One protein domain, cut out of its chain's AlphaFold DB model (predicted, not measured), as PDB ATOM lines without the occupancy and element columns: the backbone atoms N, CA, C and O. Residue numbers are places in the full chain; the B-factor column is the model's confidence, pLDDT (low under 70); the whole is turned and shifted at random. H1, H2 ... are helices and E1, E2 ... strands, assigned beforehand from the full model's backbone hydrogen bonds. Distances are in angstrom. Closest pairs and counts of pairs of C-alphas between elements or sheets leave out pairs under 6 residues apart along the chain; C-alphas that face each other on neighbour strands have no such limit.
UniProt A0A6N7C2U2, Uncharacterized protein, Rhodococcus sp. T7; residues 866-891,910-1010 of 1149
ATOM      1  N   ARG A 866      16.232  10.303  10.551       80.94
ATOM      2  CA  ARG A 866      16.728  11.550  11.122       80.94
ATOM      3  C   ARG A 866      16.007  11.810  12.434       80.94
ATOM      4  O   ARG A 866      14.792  12.004  12.453       80.94
ATOM      5  N   ARG A 867      16.757  11.815  13.534       84.12
ATOM      6  CA  ARG A 867      16.237  12.080  14.880       84.12
ATOM      7  C   ARG A 867      16.411  13.546  15.223       84.12
ATOM      8  O   ARG A 867      17.537  14.020  15.365       84.12
ATOM      9  N   ILE A 868      15.305  14.258  15.398       86.69
ATOM     10  CA  ILE A 868      15.302  15.683  15.718       86.69
ATOM     11  C   ILE A 868      14.760  15.879  17.135       86.69
ATOM     12  O   ILE A 868      13.609  15.555  17.423       86.69
ATOM     13  N   ARG A 869      15.584  16.414  18.042       88.19
ATOM     14  CA  ARG A 869      15.136  16.759  19.404       88.19
ATOM     15  C   ARG A 869      14.252  17.992  19.364       88.19
ATOM     16  O   ARG A 869      14.622  18.980  18.748       88.19
ATOM     17  N   TRP A 870      13.137  17.979  20.079       89.69
ATOM     18  CA  TRP A 870      12.235  19.119  20.173       89.69
ATOM     19  C   TRP A 870      12.318  19.767  21.553       89.69
ATOM     20  O   TRP A 870      11.844  19.219  22.549       89.69
ATOM     21  N   LEU A 871      12.932  20.948  21.597       86.19
ATOM     22  CA  LEU A 871      13.054  21.797  22.773       86.19
ATOM     23  C   LEU A 871      12.012  22.924  22.736       86.19
ATOM     24  O   LEU A 871      11.803  23.577  21.708       86.19
ATOM     25  N   HIS A 872      11.379  23.173  23.877       88.19
ATOM     26  CA  HIS A 872      10.355  24.199  24.034       88.19
ATOM     27  C   HIS A 872      10.604  25.065  25.272       88.19
ATOM     28  O   HIS A 872      11.003  24.551  26.320       88.19
ATOM     29  N   ALA A 873      10.360  26.367  25.146       85.31
ATOM     30  CA  ALA A 873      10.365  27.336  26.238       85.31
ATOM     31  C   ALA A 873       9.084  28.181  26.197       85.31
ATOM     32  O   ALA A 873       8.519  28.400  25.127       85.31
ATOM     33  N   VAL A 874       8.653  28.683  27.354       84.12
ATOM     34  CA  VAL A 874       7.509  29.597  27.477       84.12
ATOM     35  C   VAL A 874       7.982  30.880  28.146       84.12
ATOM     36  O   VAL A 874       8.693  30.807  29.146       84.12
ATOM     37  N   THR A 875       7.591  32.034  27.607       80.56
ATOM     38  CA  THR A 875       7.869  33.354  28.198       80.56
ATOM     39  C   THR A 875       6.619  34.237  28.187       80.56
ATOM     40  O   THR A 875       5.741  34.082  27.334       80.56
ATOM     41  N   ASP A 876       6.541  35.146  29.149       73.62
ATOM     42  CA  ASP A 876       5.554  36.219  29.282       73.62
ATOM     43  C   ASP A 876       6.160  37.614  29.029       73.62
ATOM     44  O   ASP A 876       5.429  38.593  28.866       73.62
ATOM     45  N   ASP A 877       7.489  37.708  28.894       71.62
ATOM     46  CA  ASP A 877       8.220  38.945  28.630       71.62
ATOM     47  C   ASP A 877       8.572  39.085  27.137       71.62
ATOM     48  O   ASP A 877       9.344  38.317  26.554       71.62
ATOM     49  N   ARG A 878       8.054  40.140  26.495       61.44
ATOM     50  CA  ARG A 878       8.390  40.464  25.096       61.44
ATOM     51  C   ARG A 878       9.878  40.789  24.900       61.44
ATOM     52  O   ARG A 878      10.373  40.668  23.778       61.44
ATOM     53  N   SER A 879      10.603  41.180  25.949       61.19
ATOM     54  CA  SER A 879      12.044  41.445  25.887       61.19
ATOM     55  C   SER A 879      12.868  40.163  25.674       61.19
ATOM     56  O   SER A 879      13.880  40.187  24.964       61.19
ATOM     57  N   ASP A 880      12.379  39.013  26.153       65.00
ATOM     58  CA  ASP A 880      13.007  37.705  25.930       65.00
ATOM     59  C   ASP A 880      12.893  37.241  24.470       65.00
ATOM     60  O   ASP A 880      13.794  36.571  23.956       65.00
ATOM     61  N   LEU A 881      11.851  37.672  23.748       61.47
ATOM     62  CA  LEU A 881      11.701  37.401  22.312       61.47
ATOM     63  C   LEU A 881      12.805  38.088  21.490       61.47
ATOM     64  O   LEU A 881      13.343  37.496  20.550       61.47
ATOM     65  N   GLN A 882      13.193  39.313  21.865       62.00
ATOM     66  CA  GLN A 882      14.318  40.016  21.237       62.00
ATOM     67  C   GLN A 882      15.660  39.360  21.583       62.00
ATOM     68  O   GLN A 882      16.530  39.246  20.713       62.00
ATOM     69  N   ARG A 883      15.825  38.859  22.816       63.69
ATOM     70  CA  ARG A 883      17.014  38.081  23.206       63.69
ATOM     71  C   ARG A 883      17.140  36.809  22.374       63.69
ATOM     72  O   ARG A 883      18.219  36.556  21.841       63.69
ATOM     73  N   PHE A 884      16.045  36.076  22.179       62.06
ATOM     74  CA  PHE A 884      16.022  34.862  21.364       62.06
ATOM     75  C   PHE A 884      16.378  35.139  19.892       62.06
ATOM     76  O   PHE A 884      17.260  34.483  19.335       62.06
ATOM     77  N   ALA A 885      15.790  36.177  19.284       57.97
ATOM     78  CA  ALA A 885      16.113  36.594  17.914       57.97
ATOM     79  C   ALA A 885      17.584  37.034  17.759       57.97
ATOM     80  O   ALA A 885      18.243  36.694  16.776       57.97
ATOM     81  N   SER A 886      18.132  37.740  18.755       58.78
ATOM     82  CA  SER A 886      19.539  38.164  18.760       58.78
ATOM     83  C   SER A 886      20.530  37.009  18.966       58.78
ATOM     84  O   SER A 886      21.677  37.092  18.532       58.78
ATOM     85  N   LEU A 887      20.126  35.927  19.641       56.41
ATOM     86  CA  LEU A 887      20.935  34.713  19.793       56.41
ATOM     87  C   LEU A 887      20.963  33.904  18.494       56.41
ATOM     88  O   LEU A 887      22.045  33.511  18.067       56.41
ATOM     89  N   ALA A 888      19.814  33.756  17.828       53.97
ATOM     90  CA  ALA A 888      19.725  33.091  16.530       53.97
ATOM     91  C   ALA A 888      20.565  33.797  15.447       53.97
ATOM     92  O   ALA A 888      21.337  33.138  14.758       53.97
ATOM     93  N   GLY A 889      20.505  35.135  15.359       53.34
ATOM     94  CA  GLY A 889      21.311  35.901  14.393       53.34
ATOM     95  C   GLY A 889      22.823  35.875  14.675       53.34
ATOM     96  O   GLY A 889      23.633  35.867  13.753       53.34
ATOM     97  N   ARG A 890      23.237  35.786  15.949       53.72
ATOM     98  CA  ARG A 890      24.663  35.669  16.326       53.72
ATOM     99  C   ARG A 890      25.264  34.297  16.005       53.72
ATOM    100  O   ARG A 890      26.486  34.192  15.902       53.72
ATOM    101  N   TRP A 891      24.439  33.263  15.837       53.19
ATOM    102  CA  TRP A 891      24.885  31.937  15.402       53.19
ATOM    103  C   TRP A 891      25.197  31.862  13.901       53.19
ATOM    104  O   TRP A 891      26.014  31.034  13.510       53.19
ATOM    105  N   GLY A 910      15.360  28.603  29.754       69.25
ATOM    106  CA  GLY A 910      14.293  27.697  30.190       69.25
ATOM    107  C   GLY A 910      13.858  26.622  29.185       69.25
ATOM    108  O   GLY A 910      12.829  25.987  29.413       69.25
ATOM    109  N   PHE A 911      14.618  26.375  28.111       76.94
ATOM    110  CA  PHE A 911      14.310  25.318  27.140       76.94
ATOM    111  C   PHE A 911      14.324  23.925  27.773       76.94
ATOM    112  O   PHE A 911      15.331  23.486  28.335       76.94
ATOM    113  N   LYS A 912      13.213  23.199  27.627       79.75
ATOM    114  CA  LYS A 912      13.058  21.804  28.060       79.75
ATOM    115  C   LYS A 912      12.733  20.911  26.874       79.75
ATOM    116  O   LYS A 912      12.051  21.326  25.942       79.75
ATOM    117  N   GLU A 913      13.226  19.680  26.908       81.69
ATOM    118  CA  GLU A 913      12.884  18.678  25.900       81.69
ATOM    119  C   GLU A 913      11.441  18.216  26.081       81.69
ATOM    120  O   GLU A 913      11.059  17.773  27.162       81.69
ATOM    121  N   VAL A 914      10.657  18.334  25.011       82.62
ATOM    122  CA  VAL A 914       9.258  17.902  24.967       82.62
ATOM    123  C   VAL A 914       9.159  16.532  24.312       82.62
ATOM    124  O   VAL A 914       8.510  15.638  24.845       82.62
ATOM    125  N   ALA A 915       9.826  16.346  23.170       83.31
ATOM    126  CA  ALA A 915       9.797  15.099  22.417       83.31
ATOM    127  C   ALA A 915      11.032  14.941  21.520       83.31
ATOM    128  O   ALA A 915      11.789  15.886  21.304       83.31
ATOM    129  N   VAL A 916      11.196  13.753  20.942       83.38
ATOM    130  CA  VAL A 916      12.090  13.506  19.807       83.38
ATOM    131  C   VAL A 916      11.209  13.132  18.623       83.38
ATOM    132  O   VAL A 916      10.398  12.217  18.733       83.38
ATOM    133  N   ALA A 917      11.335  13.868  17.523       84.44
ATOM    134  CA  ALA A 917      10.616  13.607  16.286       84.44
ATOM    135  C   ALA A 917      11.546  12.900  15.297       84.44
ATOM    136  O   ALA A 917      12.653  13.361  15.018       84.44
ATOM    137  N   GLU A 918      11.091  11.771  14.779       86.38
ATOM    138  CA  GLU A 918      11.794  10.952  13.804       86.38
ATOM    139  C   GLU A 918      11.211  11.204  12.413       86.38
ATOM    140  O   GLU A 918       9.994  11.162  12.216       86.38
ATOM    141  N   PHE A 919      12.089  11.462  11.447       85.94
ATOM    142  CA  PHE A 919      11.748  11.699  10.046       85.94
ATOM    143  C   PHE A 919      12.562  10.782   9.144       85.94
ATOM    144  O   PHE A 919      13.685  10.412   9.482       85.94
ATOM    145  N   LEU A 920      12.038  10.454   7.968       79.75
ATOM    146  CA  LEU A 920      12.834   9.762   6.954       79.75
ATOM    147  C   LEU A 920      13.881  10.722   6.353       79.75
ATOM    148  O   LEU A 920      13.610  11.912   6.152       79.75
ATOM    149  N   GLU A 921      15.087  10.223   6.067       77.56
ATOM    150  CA  GLU A 921      16.145  10.984   5.386       77.56
ATOM    151  C   GLU A 921      15.636  11.577   4.061       77.56
ATOM    152  O   GLU A 921      14.874  10.932   3.334       77.56
ATOM    153  N   GLN A 922      16.037  12.817   3.759       79.38
ATOM    154  CA  GLN A 922      15.594  13.577   2.576       79.38
ATOM    155  C   GLN A 922      14.065  13.730   2.435       79.38
ATOM    156  O   GLN A 922      13.561  13.984   1.341       79.38
ATOM    157  N   SER A 923      13.309  13.582   3.527       81.75
ATOM    158  CA  SER A 923      11.846  13.679   3.545       81.75
ATOM    159  C   SER A 923      11.338  14.536   4.705       81.75
ATOM    160  O   SER A 923      11.966  14.638   5.761       81.75
ATOM    161  N   THR A 924      10.162  15.131   4.513       85.88
ATOM    162  CA  THR A 924       9.377  15.806   5.559       85.88
ATOM    163  C   THR A 924       8.384  14.863   6.240       85.88
ATOM    164  O   THR A 924       7.694  15.261   7.176       85.88
ATOM    165  N   GLU A 925       8.311  13.610   5.784       81.62
ATOM    166  CA  GLU A 925       7.423  12.585   6.320       81.62
ATOM    167  C   GLU A 925       7.820  12.197   7.746       81.62
ATOM    168  O   GLU A 925       8.958  11.804   8.023       81.62
ATOM    169  N   LEU A 926       6.851  12.335   8.647       81.00
ATOM    170  CA  LEU A 926       6.995  12.054  10.064       81.00
ATOM    171  C   LEU A 926       6.877  10.545  10.300       81.00
ATOM    172  O   LEU A 926       5.796   9.983  10.136       81.00
ATOM    173  N   ALA A 927       7.981   9.911  10.693       78.06
ATOM    174  CA  ALA A 927       8.019   8.498  11.065       78.06
ATOM    175  C   ALA A 927       7.503   8.268  12.495       78.06
ATOM    176  O   ALA A 927       6.967   7.205  12.796       78.06
ATOM    177  N   SER A 928       7.630   9.266  13.378       73.56
ATOM    178  CA  SER A 928       7.046   9.208  14.722       73.56
ATOM    179  C   SER A 928       5.514   9.264  14.706       73.56
ATOM    180  O   SER A 928       4.908  10.052  13.979       73.56
ATOM    181  N   SER A 929       4.878   8.508  15.605       74.31
ATOM    182  CA  SER A 929       3.425   8.567  15.806       74.31
ATOM    183  C   SER A 929       2.954   9.972  16.213       74.31
ATOM    184  O   SER A 929       3.418  10.561  17.196       74.31
ATOM    185  N   ARG A 930       1.965  10.506  15.481       76.44
ATOM    186  CA  ARG A 930       1.333  11.801  15.799       76.44
ATOM    187  C   ARG A 930       0.662  11.784  17.173       76.44
ATOM    188  O   ARG A 930       0.645  12.808  17.850       76.44
ATOM    189  N   VAL A 931       0.130  10.633  17.591       66.19
ATOM    190  CA  VAL A 931      -0.522  10.454  18.897       66.19
ATOM    191  C   VAL A 931       0.500  10.601  20.024       66.19
ATOM    192  O   VAL A 931       0.273  11.371  20.958       66.19
ATOM    193  N   ALA A 932       1.664   9.958  19.898       65.19
ATOM    194  CA  ALA A 932       2.741  10.049  20.882       65.19
ATOM    195  C   ALA A 932       3.293  11.480  21.013       65.19
ATOM    196  O   ALA A 932       3.493  11.975  22.125       65.19
ATOM    197  N   LEU A 933       3.480  12.179  19.886       77.56
ATOM    198  CA  LEU A 933       3.921  13.578  19.887       77.56
ATOM    199  C   LEU A 933       2.899  14.505  20.553       77.56
ATOM    200  O   LEU A 933       3.281  15.361  21.350       77.56
ATOM    201  N   ARG A 934       1.603  14.306  20.293       79.25
ATOM    202  CA  ARG A 934       0.521  15.053  20.957       79.25
ATOM    203  C   ARG A 934       0.488  14.807  22.460       79.25
ATOM    204  O   ARG A 934       0.357  15.761  23.220       79.25
ATOM    205  N   ALA A 935       0.638  13.557  22.894       70.38
ATOM    206  CA  ALA A 935       0.662  13.212  24.312       70.38
ATOM    207  C   ALA A 935       1.834  13.893  25.041       70.38
ATOM    208  O   ALA A 935       1.642  14.475  26.109       70.38
ATOM    209  N   ALA A 936       3.026  13.893  24.434       73.12
ATOM    210  CA  ALA A 936       4.196  14.580  24.974       73.12
ATOM    211  C   ALA A 936       3.973  16.098  25.102       73.12
ATOM    212  O   ALA A 936       4.274  16.692  26.136       73.12
ATOM    213  N   TRP A 937       3.368  16.711  24.083       81.94
ATOM    214  CA  TRP A 937       3.026  18.133  24.078       81.94
ATOM    215  C   TRP A 937       1.917  18.511  25.061       81.94
ATOM    216  O   TRP A 937       1.964  19.588  25.646       81.94
ATOM    217  N   SER A 938       0.949  17.626  25.301       77.81
ATOM    218  CA  SER A 938      -0.117  17.863  26.280       77.81
ATOM    219  C   SER A 938       0.391  17.900  27.725       77.81
ATOM    220  O   SER A 938      -0.285  18.464  28.583       77.81
ATOM    221  N   ALA A 939       1.547  17.294  28.011       73.25
ATOM    222  CA  ALA A 939       2.153  17.273  29.341       73.25
ATOM    223  C   ALA A 939       3.121  18.449  29.594       73.25
ATOM    224  O   ALA A 939       3.544  18.657  30.732       73.25
ATOM    225  N   ALA A 940       3.491  19.208  28.556       77.56
ATOM    226  CA  ALA A 940       4.443  20.312  28.648       77.56
ATOM    227  C   ALA A 940       3.734  21.677  28.808       77.56
ATOM    228  O   ALA A 940       2.676  21.900  28.214       77.56
ATOM    229  N   PRO A 941       4.305  22.630  29.574       76.88
ATOM    230  CA  PRO A 941       3.829  24.012  29.570       76.88
ATOM    231  C   PRO A 941       4.068  24.619  28.184       76.88
ATOM    232  O   PRO A 941       5.192  24.570  27.694       76.88
ATOM    233  N   ARG A 942       3.006  25.153  27.564       80.94
ATOM    234  CA  ARG A 942       2.964  25.481  26.125       80.94
ATOM    235  C   ARG A 942       2.814  26.976  25.789       80.94
ATOM    236  O   ARG A 942       3.278  27.417  24.746       80.94
ATOM    237  N   GLY A 943       2.204  27.775  26.667       77.25
ATOM    238  CA  GLY A 943       1.780  29.147  26.346       77.25
ATOM    239  C   GLY A 943       0.492  29.197  25.508       77.25
ATOM    240  O   GLY A 943      -0.107  28.164  25.211       77.25
ATOM    241  N   SER A 944       0.041  30.398  25.143       75.44
ATOM    242  CA  SER A 944      -1.215  30.606  24.401       75.44
ATOM    243  C   SER A 944      -1.065  30.426  22.884       75.44
ATOM    244  O   SER A 944      -1.968  29.899  22.238       75.44
ATOM    245  N   HIS A 945       0.085  30.806  22.324       83.25
ATOM    246  CA  HIS A 945       0.434  30.638  20.912       83.25
ATOM    247  C   HIS A 945       1.957  30.523  20.740       83.25
ATOM    248  O   HIS A 945       2.729  31.027  21.563       83.25
ATOM    249  N   LEU A 946       2.401  29.861  19.670       84.94
ATOM    250  CA  LEU A 946       3.808  29.800  19.274       84.94
ATOM    251  C   LEU A 946       4.201  31.075  18.526       84.94
ATOM    252  O   LEU A 946       3.573  31.439  17.534       84.94
ATOM    253  N   ILE A 947       5.281  31.724  18.966       79.25
ATOM    254  CA  ILE A 947       5.811  32.933  18.313       79.25
ATOM    255  C   ILE A 947       7.002  32.608  17.409       79.25
ATOM    256  O   ILE A 947       7.150  33.210  16.345       79.25
ATOM    257  N   THR A 948       7.832  31.637  17.792       80.31
ATOM    258  CA  THR A 948       9.067  31.315  17.063       80.31
ATOM    259  C   THR A 948       9.315  29.812  17.006       80.31
ATOM    260  O   THR A 948       9.154  29.121  18.013       80.31
ATOM    261  N   GLY A 949       9.771  29.330  15.847       83.25
ATOM    262  CA  GLY A 949      10.289  27.983  15.625       83.25
ATOM    263  C   GLY A 949      11.603  28.012  14.836       83.25
ATOM    264  O   GLY A 949      11.644  28.513  13.720       83.25
ATOM    265  N   VAL A 950      12.682  27.470  15.390       83.25
ATOM    266  CA  VAL A 950      14.000  27.404  14.738       83.25
ATOM    267  C   VAL A 950      14.401  25.953  14.554       83.25
ATOM    268  O   VAL A 950      14.291  25.165  15.494       83.25
ATOM    269  N   VAL A 951      14.903  25.603  13.371       84.25
ATOM    270  CA  VAL A 951      15.536  24.302  13.125       84.25
ATOM    271  C   VAL A 951      17.043  24.472  13.093       84.25
ATOM    272  O   VAL A 951      17.565  25.223  12.276       84.25
ATOM    273  N   ALA A 952      17.744  23.784  13.985       82.31
ATOM    274  CA  ALA A 952      19.194  23.709  13.991       82.31
ATOM    275  C   ALA A 952      19.637  22.338  13.486       82.31
ATOM    276  O   ALA A 952      19.385  21.322  14.139       82.31
ATOM    277  N   SER A 953      20.333  22.328  12.356       78.81
ATOM    278  CA  SER A 953      20.849  21.117  11.719       78.81
ATOM    279  C   SER A 953      22.289  21.353  11.256       78.81
ATOM    280  O   SER A 953      22.656  22.489  10.953       78.81
ATOM    281  N   PRO A 954      23.149  20.322  11.196       72.88
ATOM    282  CA  PRO A 954      24.512  20.478  10.698       72.88
ATOM    283  C   PRO A 954      24.533  20.867   9.203       72.88
ATOM    284  O   PRO A 954      23.571  20.588   8.482       72.88
ATOM    285  N   PRO A 955      25.647  21.421   8.679       61.12
ATOM    286  CA  PRO A 955      25.758  21.851   7.277       61.12
ATOM    287  C   PRO A 955      25.623  20.711   6.255       61.12
ATOM    288  O   PRO A 955      25.426  20.952   5.070       61.12
ATOM    289  N   THR A 956      25.769  19.464   6.708       59.78
ATOM    290  CA  THR A 956      25.630  18.233   5.917       59.78
ATOM    291  C   THR A 956      24.209  17.649   5.960       59.78
ATOM    292  O   THR A 956      24.039  16.468   5.667       59.78
ATOM    293  N   SER A 957      23.217  18.420   6.414       71.25
ATOM    294  CA  SER A 957      21.808  18.012   6.522       71.25
ATOM    295  C   SER A 957      21.093  17.967   5.165       71.25
ATOM    296  O   SER A 957      21.638  18.371   4.138       71.25
ATOM    297  N   ASP A 958      19.849  17.478   5.168       77.56
ATOM    298  CA  ASP A 958      19.020  17.224   3.977       77.56
ATOM    299  C   ASP A 958      18.547  18.498   3.238       77.56
ATOM    300  O   ASP A 958      17.772  18.420   2.282       77.56
ATOM    301  N   GLY A 959      19.030  19.671   3.652       80.44
ATOM    302  CA  GLY A 959      18.748  20.968   3.050       80.44
ATOM    303  C   GLY A 959      17.696  21.779   3.810       80.44
ATOM    304  O   GLY A 959      16.763  21.245   4.407       80.44
ATOM    305  N   GLU A 960      17.826  23.104   3.731       82.69
ATOM    306  CA  GLU A 960      17.021  24.079   4.484       82.69
ATOM    307  C   GLU A 960      15.503  23.905   4.289       82.69
ATOM    308  O   GLU A 960      14.731  23.960   5.246       82.69
ATOM    309  N   GLN A 961      15.060  23.637   3.054       82.69
ATOM    310  CA  GLN A 961      13.638  23.441   2.746       82.69
ATOM    311  C   GLN A 961      13.059  22.174   3.386       82.69
ATOM    312  O   GLN A 961      11.905  22.179   3.819       82.69
ATOM    313  N   VAL A 962      13.845  21.096   3.456       86.56
ATOM    314  CA  VAL A 962      13.420  19.840   4.084       86.56
ATOM    315  C   VAL A 962      13.299  20.044   5.590       86.56
ATOM    316  O   VAL A 962      12.294  19.661   6.181       86.56
ATOM    317  N   ASP A 963      14.259  20.730   6.203       86.12
ATOM    318  CA  ASP A 963      14.258  21.012   7.638       86.12
ATOM    319  C   ASP A 963      13.097  21.924   8.068       86.12
ATOM    320  O   ASP A 963      12.398  21.613   9.038       86.12
ATOM    321  N   LEU A 964      12.791  22.976   7.298       87.12
ATOM    322  CA  LEU A 964      11.578  23.780   7.512       87.12
ATOM    323  C   LEU A 964      10.301  22.953   7.340       87.12
ATOM    324  O   LEU A 964       9.368  23.081   8.134       87.12
ATOM    325  N   GLY A 965      10.253  22.079   6.331       86.81
ATOM    326  CA  GLY A 965       9.116  21.191   6.105       86.81
ATOM    327  C   GLY A 965       8.905  20.183   7.241       86.81
ATOM    328  O   GLY A 965       7.761  19.886   7.597       86.81
ATOM    329  N   ARG A 966       9.983  19.704   7.872       91.44
ATOM    330  CA  ARG A 966       9.925  18.847   9.067       91.44
ATOM    331  C   ARG A 966       9.382  19.603  10.276       91.44
ATOM    332  O   ARG A 966       8.482  19.095  10.942       91.44
ATOM    333  N   LEU A 967       9.845  20.833  10.520       90.38
ATOM    334  CA  LEU A 967       9.301  21.687  11.585       90.38
ATOM    335  C   LEU A 967       7.817  21.997  11.359       90.38
ATOM    336  O   LEU A 967       7.022  21.908  12.295       90.38
ATOM    337  N   GLY A 968       7.422  22.299  10.121       88.75
ATOM    338  CA  GLY A 968       6.020  22.501   9.748       88.75
ATOM    339  C   GLY A 968       5.165  21.255   9.987       88.75
ATOM    340  O   GLY A 968       4.073  21.345  10.544       88.75
ATOM    341  N   THR A 969       5.677  20.072   9.644       91.06
ATOM    342  CA  THR A 969       4.978  18.795   9.862       91.06
ATOM    343  C   THR A 969       4.842  18.469  11.353       91.06
ATOM    344  O   THR A 969       3.762  18.081  11.799       91.06
ATOM    345  N   ALA A 970       5.901  18.681  12.142       88.00
ATOM    346  CA  ALA A 970       5.887  18.485  13.591       88.00
ATOM    347  C   ALA A 970       4.916  19.444  14.298       88.00
ATOM    348  O   ALA A 970       4.101  19.014  15.111       88.00
ATOM    349  N   THR A 971       4.952  20.734  13.955       89.44
ATOM    350  CA  THR A 971       4.055  21.750  14.537       89.44
ATOM    351  C   THR A 971       2.603  21.561  14.098       89.44
ATOM    352  O   THR A 971       1.702  21.689  14.922       89.44
ATOM    353  N   SER A 972       2.355  21.126  12.857       87.00
ATOM    354  CA  SER A 972       1.014  20.735  12.392       87.00
ATOM    355  C   SER A 972       0.450  19.545  13.169       87.00
ATOM    356  O   SER A 972      -0.752  19.480  13.420       87.00
ATOM    357  N   ALA A 973       1.301  18.603  13.596       83.56
ATOM    358  CA  ALA A 973       0.857  17.470  14.403       83.56
ATOM    359  C   ALA A 973       0.296  17.906  15.770       83.56
ATOM    360  O   ALA A 973      -0.530  17.186  16.326       83.56
ATOM    361  N   VAL A 974       0.676  19.080  16.286       85.06
ATOM    362  CA  VAL A 974       0.246  19.603  17.598       85.06
ATOM    363  C   VAL A 974      -0.602  20.876  17.506       85.06
ATOM    364  O   VAL A 974      -0.901  21.476  18.534       85.06
ATOM    365  N   ALA A 975      -1.029  21.269  16.303       81.81
ATOM    366  CA  ALA A 975      -1.767  22.514  16.067       81.81
ATOM    367  C   ALA A 975      -3.113  22.594  16.817       81.81
ATOM    368  O   ALA A 975      -3.561  23.680  17.161       81.81
ATOM    369  N   ASP A 976      -3.726  21.451  17.146       80.50
ATOM    370  CA  ASP A 976      -4.954  21.401  17.958       80.50
ATOM    371  C   ASP A 976      -4.704  21.752  19.443       80.50
ATOM    372  O   ASP A 976      -5.644  21.990  20.201       80.50
ATOM    373  N   LEU A 977      -3.442  21.738  19.891       81.06
ATOM    374  CA  LEU A 977      -3.050  21.962  21.285       81.06
ATOM    375  C   LEU A 977      -2.513  23.376  21.537       81.06
ATOM    376  O   LEU A 977      -2.565  23.837  22.675       81.06
ATOM    377  N   ILE A 978      -1.967  24.047  20.529       83.12
ATOM    378  CA  ILE A 978      -1.408  25.395  20.642       83.12
ATOM    379  C   ILE A 978      -1.556  26.119  19.308       83.12
ATOM    380  O   ILE A 978      -1.306  25.527  18.260       83.12
ATOM    381  N   ASP A 979      -1.941  27.394  19.344       81.38
ATOM    382  CA  ASP A 979      -2.061  28.190  18.125       81.38
ATOM    383  C   ASP A 979      -0.677  28.415  17.493       81.38
ATOM    384  O   ASP A 979       0.250  28.918  18.130       81.38
ATOM    385  N   THR A 980      -0.531  28.009  16.234       84.12
ATOM    386  CA  THR A 980       0.712  28.091  15.456       84.12
ATOM    387  C   THR A 980       0.669  29.169  14.372       84.12
ATOM    388  O   THR A 980       1.668  29.379  13.683       84.12
ATOM    389  N   SER A 981      -0.457  29.878  14.220       77.69
ATOM    390  CA  SER A 981      -0.722  30.802  13.108       77.69
ATOM    391  C   SER A 981       0.242  31.993  13.035       77.69
ATOM    392  O   SER A 981       0.533  32.495  11.949       77.69
ATOM    393  N   HIS A 982       0.784  32.413  14.179       72.38
ATOM    394  CA  HIS A 982       1.700  33.547  14.303       72.38
ATOM    395  C   HIS A 982       3.183  33.148  14.405       72.38
ATOM    396  O   HIS A 982       4.042  34.011  14.609       72.38
ATOM    397  N   MET A 983       3.504  31.860  14.240       83.06
ATOM    398  CA  MET A 983       4.862  31.350  14.410       83.06
ATOM    399  C   MET A 983       5.784  31.784  13.261       83.06
ATOM    400  O   MET A 983       5.558  31.455  12.097       83.06
ATOM    401  N   ARG A 984       6.891  32.458  13.590       79.69
ATOM    402  CA  ARG A 984       7.984  32.734  12.649       79.69
ATOM    403  C   ARG A 984       8.967  31.572  12.615       79.69
ATOM    404  O   ARG A 984       9.418  31.127  13.671       79.69
ATOM    405  N   THR A 985       9.324  31.111  11.419       83.31
ATOM    406  CA  THR A 985      10.262  29.999  11.229       83.31
ATOM    407  C   THR A 985      11.617  30.454  10.694       83.31
ATOM    408  O   THR A 985      11.691  31.368   9.873       83.31
ATOM    409  N   SER A 986      12.697  29.819  11.150       79.44
ATOM    410  CA  SER A 986      14.042  29.991  10.584       79.44
ATOM    411  C   SER A 986      14.885  28.716  10.705       79.44
ATOM    412  O   SER A 986      14.546  27.801  11.460       79.44
ATOM    413  N   VAL A 987      15.986  28.647   9.951       78.19
ATOM    414  CA  VAL A 987      16.957  27.542   9.995       78.19
ATOM    415  C   VAL A 987      18.326  28.086  10.369       78.19
ATOM    416  O   VAL A 987      18.701  29.165   9.930       78.19
ATOM    417  N   THR A 988      19.084  27.334  11.164       75.62
ATOM    418  CA  THR A 988      20.492  27.614  11.450       75.62
ATOM    419  C   THR A 988      21.368  26.420  11.075       75.62
ATOM    420  O   THR A 988      20.988  25.262  11.262       75.62
ATOM    421  N   SER A 989      22.554  26.711  10.532       66.06
ATOM    422  CA  SER A 989      23.479  25.730   9.942       66.06
ATOM    423  C   SER A 989      24.396  25.031  10.955       66.06
ATOM    424  O   SER A 989      25.272  24.254  10.568       66.06
ATOM    425  N   ALA A 990      24.218  25.288  12.254       69.88
ATOM    426  CA  ALA A 990      24.976  24.633  13.310       69.88
ATOM    427  C   ALA A 990      24.117  24.378  14.554       69.88
ATOM    428  O   ALA A 990      23.420  25.263  15.046       69.88
ATOM    429  N   ILE A 991      24.226  23.168  15.108       71.12
ATOM    430  CA  ILE A 991      23.668  22.842  16.426       71.12
ATOM    431  C   ILE A 991      24.644  23.362  17.491       71.12
ATOM    432  O   ILE A 991      25.813  22.955  17.458       71.12
ATOM    433  N   PRO A 992      24.207  24.203  18.449       69.38
ATOM    434  CA  PRO A 992      25.081  24.673  19.520       69.38
ATOM    435  C   PRO A 992      25.667  23.498  20.330       69.38
ATOM    436  O   PRO A 992      24.937  22.539  20.605       69.38
ATOM    437  N   PRO A 993      26.959  23.530  20.716       65.06
ATOM    438  CA  PRO A 993      27.642  22.405  21.366       65.06
ATOM    439  C   PRO A 993      26.939  21.870  22.620       65.06
ATOM    440  O   PRO A 993      26.976  20.672  22.888       65.06
ATOM    441  N   GLU A 994      26.272  22.739  23.375       66.00
ATOM    442  CA  GLU A 994      25.512  22.409  24.582       66.00
ATOM    443  C   GLU A 994      24.250  21.567  24.321       66.00
ATOM    444  O   GLU A 994      23.777  20.880  25.227       66.00
ATOM    445  N   PHE A 995      23.723  21.569  23.091       70.38
ATOM    446  CA  PHE A 995      22.548  20.786  22.690       70.38
ATOM    447  C   PHE A 995      22.894  19.583  21.801       70.38
ATOM    448  O   PHE A 995      22.002  18.790  21.479       70.38
ATOM    449  N   GLN A 996      24.172  19.408  21.444       70.69
ATOM    450  CA  GLN A 996      24.646  18.249  20.689       70.69
ATOM    451  C   GLN A 996      24.626  16.987  21.561       70.69
ATOM    452  O   GLN A 996      25.243  16.923  22.624       70.69
ATOM    453  N   VAL A 997      23.933  15.953  21.086       69.44
ATOM    454  CA  VAL A 997      23.853  14.638  21.733       69.44
ATOM    455  C   VAL A 997      24.151  13.565  20.691       69.44
ATOM    456  O   VAL A 997      23.696  13.653  19.553       69.44
ATOM    457  N   THR A 998      24.922  12.541  21.064       64.00
ATOM    458  CA  THR A 998      25.246  11.421  20.172       64.00
ATOM    459  C   THR A 998      23.970  10.712  19.706       64.00
ATOM    460  O   THR A 998      23.186  10.260  20.539       64.00
ATOM    461  N   GLY A 999      23.785  10.577  18.389       63.81
ATOM    462  CA  GLY A 999      22.620   9.907  17.794       63.81
ATOM    463  C   GLY A 999      21.418  10.816  17.503       63.81
ATOM    464  O   GLY A 999      20.329  10.297  17.277       63.81
ATOM    465  N   ILE A1000      21.612  12.140  17.532       76.75
ATOM    466  CA  ILE A1000      20.626  13.156  17.142       76.75
ATOM    467  C   ILE A1000      21.158  13.932  15.937       76.75
ATOM    468  O   ILE A1000      22.303  14.384  15.944       76.75
ATOM    469  N   ASP A1001      20.312  14.094  14.924       80.00
ATOM    470  CA  ASP A1001      20.639  14.723  13.643       80.00
ATOM    471  C   ASP A1001      20.275  16.214  13.589       80.00
ATOM    472  O   ASP A1001      20.834  16.944  12.773       80.00
ATOM    473  N   GLY A1002      19.362  16.674  14.451       84.38
ATOM    474  CA  GLY A1002      18.875  18.057  14.473       84.38
ATOM    475  C   GLY A1002      18.174  18.442  15.777       84.38
ATOM    476  O   GLY A1002      17.861  17.591  16.614       84.38
ATOM    477  N   VAL A1003      17.899  19.735  15.953       86.19
ATOM    478  CA  VAL A1003      17.154  20.274  17.103       86.19
ATOM    479  C   VAL A1003      16.116  21.300  16.645       86.19
ATOM    480  O   VAL A1003      16.450  22.260  15.957       86.19
ATOM    481  N   PHE A1004      14.864  21.136  17.067       89.12
ATOM    482  CA  PHE A1004      13.836  22.171  17.006       89.12
ATOM    483  C   PHE A1004      13.847  22.999  18.289       89.12
ATOM    484  O   PHE A1004      13.735  22.446  19.382       89.12
ATOM    485  N   PHE A1005      13.909  24.321  18.157       85.75
ATOM    486  CA  PHE A1005      13.671  25.262  19.246       85.75
ATOM    487  C   PHE A1005      12.349  25.972  19.005       85.75
ATOM    488  O   PHE A1005      12.185  26.643  17.993       85.75
ATOM    489  N   THR A1006      11.412  25.851  19.936       87.62
ATOM    490  CA  THR A1006      10.120  26.545  19.850       87.62
ATOM    491  C   THR A1006       9.876  27.393  21.086       87.62
ATOM    492  O   THR A1006      10.213  26.973  22.192       87.62
ATOM    493  N   VAL A1007       9.285  28.573  20.906       85.62
ATOM    494  CA  VAL A1007       8.948  29.486  22.005       85.62
ATOM    495  C   VAL A1007       7.453  29.774  21.997       85.62
ATOM    496  O   VAL A1007       6.922  30.308  21.018       85.62
ATOM    497  N   GLY A1008       6.793  29.409  23.090       85.50
ATOM    498  CA  GLY A1008       5.413  29.770  23.382       85.50
ATOM    499  C   GLY A1008       5.346  31.089  24.141       85.50
ATOM    500  O   GLY A1008       6.189  31.363  24.997       85.50
ATOM    501  N   PHE A1009       4.338  31.905  23.843       80.69
ATOM    502  CA  PHE A1009       4.087  33.145  24.571       80.69
ATOM    503  C   PHE A1009       2.796  33.065  25.367       80.69
ATOM    504  O   PHE A1009       1.732  32.694  24.854       80.69
ATOM    505  N   GLN A1010       2.899  33.420  26.639       74.06
ATOM    506  CA  GLN A1010       1.765  33.560  27.533       74.06
ATOM    507  C   GLN A1010       1.648  35.045  27.885       74.06
ATOM    508  O   GLN A1010       2.491  35.534  28.628       74.06
TER     509      GLN A1010
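What this domain is: This is residues 866 to 891 and 910 to 1010 of the 1149 residues of an uncharacterized protein of Rhodococcus sp. T7 (UniProt A0A6N7C2U2). What shape do these atoms make? A strongly twisted sheet of five strands curls round helix H3, with the short helix H2 over the edge strand E2 on the same face; H1 covers part of the other face, making three layers. What is it built of? The printed part has 127 residues with three named helices and five named strands, in the order E1 H1 E2 H2 E3 H3 E4 E5; the class is mixed, helices and strands. The sheet, also mixed, runs E2, E1, E5, E3, E4. How closely is it gathered? It is compact, with a radius of gyration of the C-alphas of 13.5 A and spans of 36 by 35 by 24 A.

How they stand to each other: How do the strands pair? E1, residues 866 to 875, is antiparallel to E2, residues 912 to 920 (N 868 and O 917, 2.8 A), and parallel to E5, residues 1002 to 1009 (N 871 and O 1004, 2.8 A). E3, residues 945 to 952, is antiparallel to E5 (N 950 and O 1005, 2.8 A) and parallel to E4, residues 984 to 988 (N 951 and O 986, 2.9 A); these four N and O pairs are within hydrogen-bond range. Where are the helices? H1, residues 878 to 891, is over E5 and E3 at a height over the sheet of 9.5 A, along the strands at 13 degrees to E3 on the local plane. On the opposite face H2, residues 930 to 938, is over E2 at a height of 9.2 A, their closest C-alphas, of Val 914 and Ala 936, 6.1 A apart. The sheet curls round H3, residues 960 to 973, on the same face as H2; the closest C-alphas of H3 and E3, of Val 951 and Asp 963, are 6.5 A apart. How do the helices meet? H2 and H3 only just touch, with 3 pairs of C-alphas within 8 A, through residue 973 of H3 alone; the closest are Arg 930 and Ala 973, 5.9 A, and the lines are about perpendicular at 73 degrees. H1 is apart from both. In H2 and H3 every O i to N i+4 pair is within hydrogen-bond range; in H1 it is 9 of 10. Which units follow? E3, H3, E4 is a strand-helix-strand unit, two parallel neighbours with a helix between, and E2, H2, E3 a split one, with E1 and E5 between its strands; both crossovers are right-handed.

Where its parts are: Where does E1 begin? Its C-alpha 866 is at (16.728, 11.550, 11.122), and its length is 29.1 A. Where does E5 end? Its C-alpha 1009 is at (4.087, 33.145, 24.571), 23.4 A from C-alpha 1002. How long are the others? E2 measures 24.3 A, E3 21.2 A, H1 20.9 A, H3 20.1 A, E4 13.6 A and H2 12.2 A.

The domain as a whole: Where is the cut? Residues 892 to 909 are not printed, and C-alphas 891 and 910 are 18.7 A apart. Which link is long? That from E4 to E5, residues 989 to 1001. Where is confidence low? The mean pLDDT of the printed part is 77.3; 27 residues are under 70, among them 878 to 891.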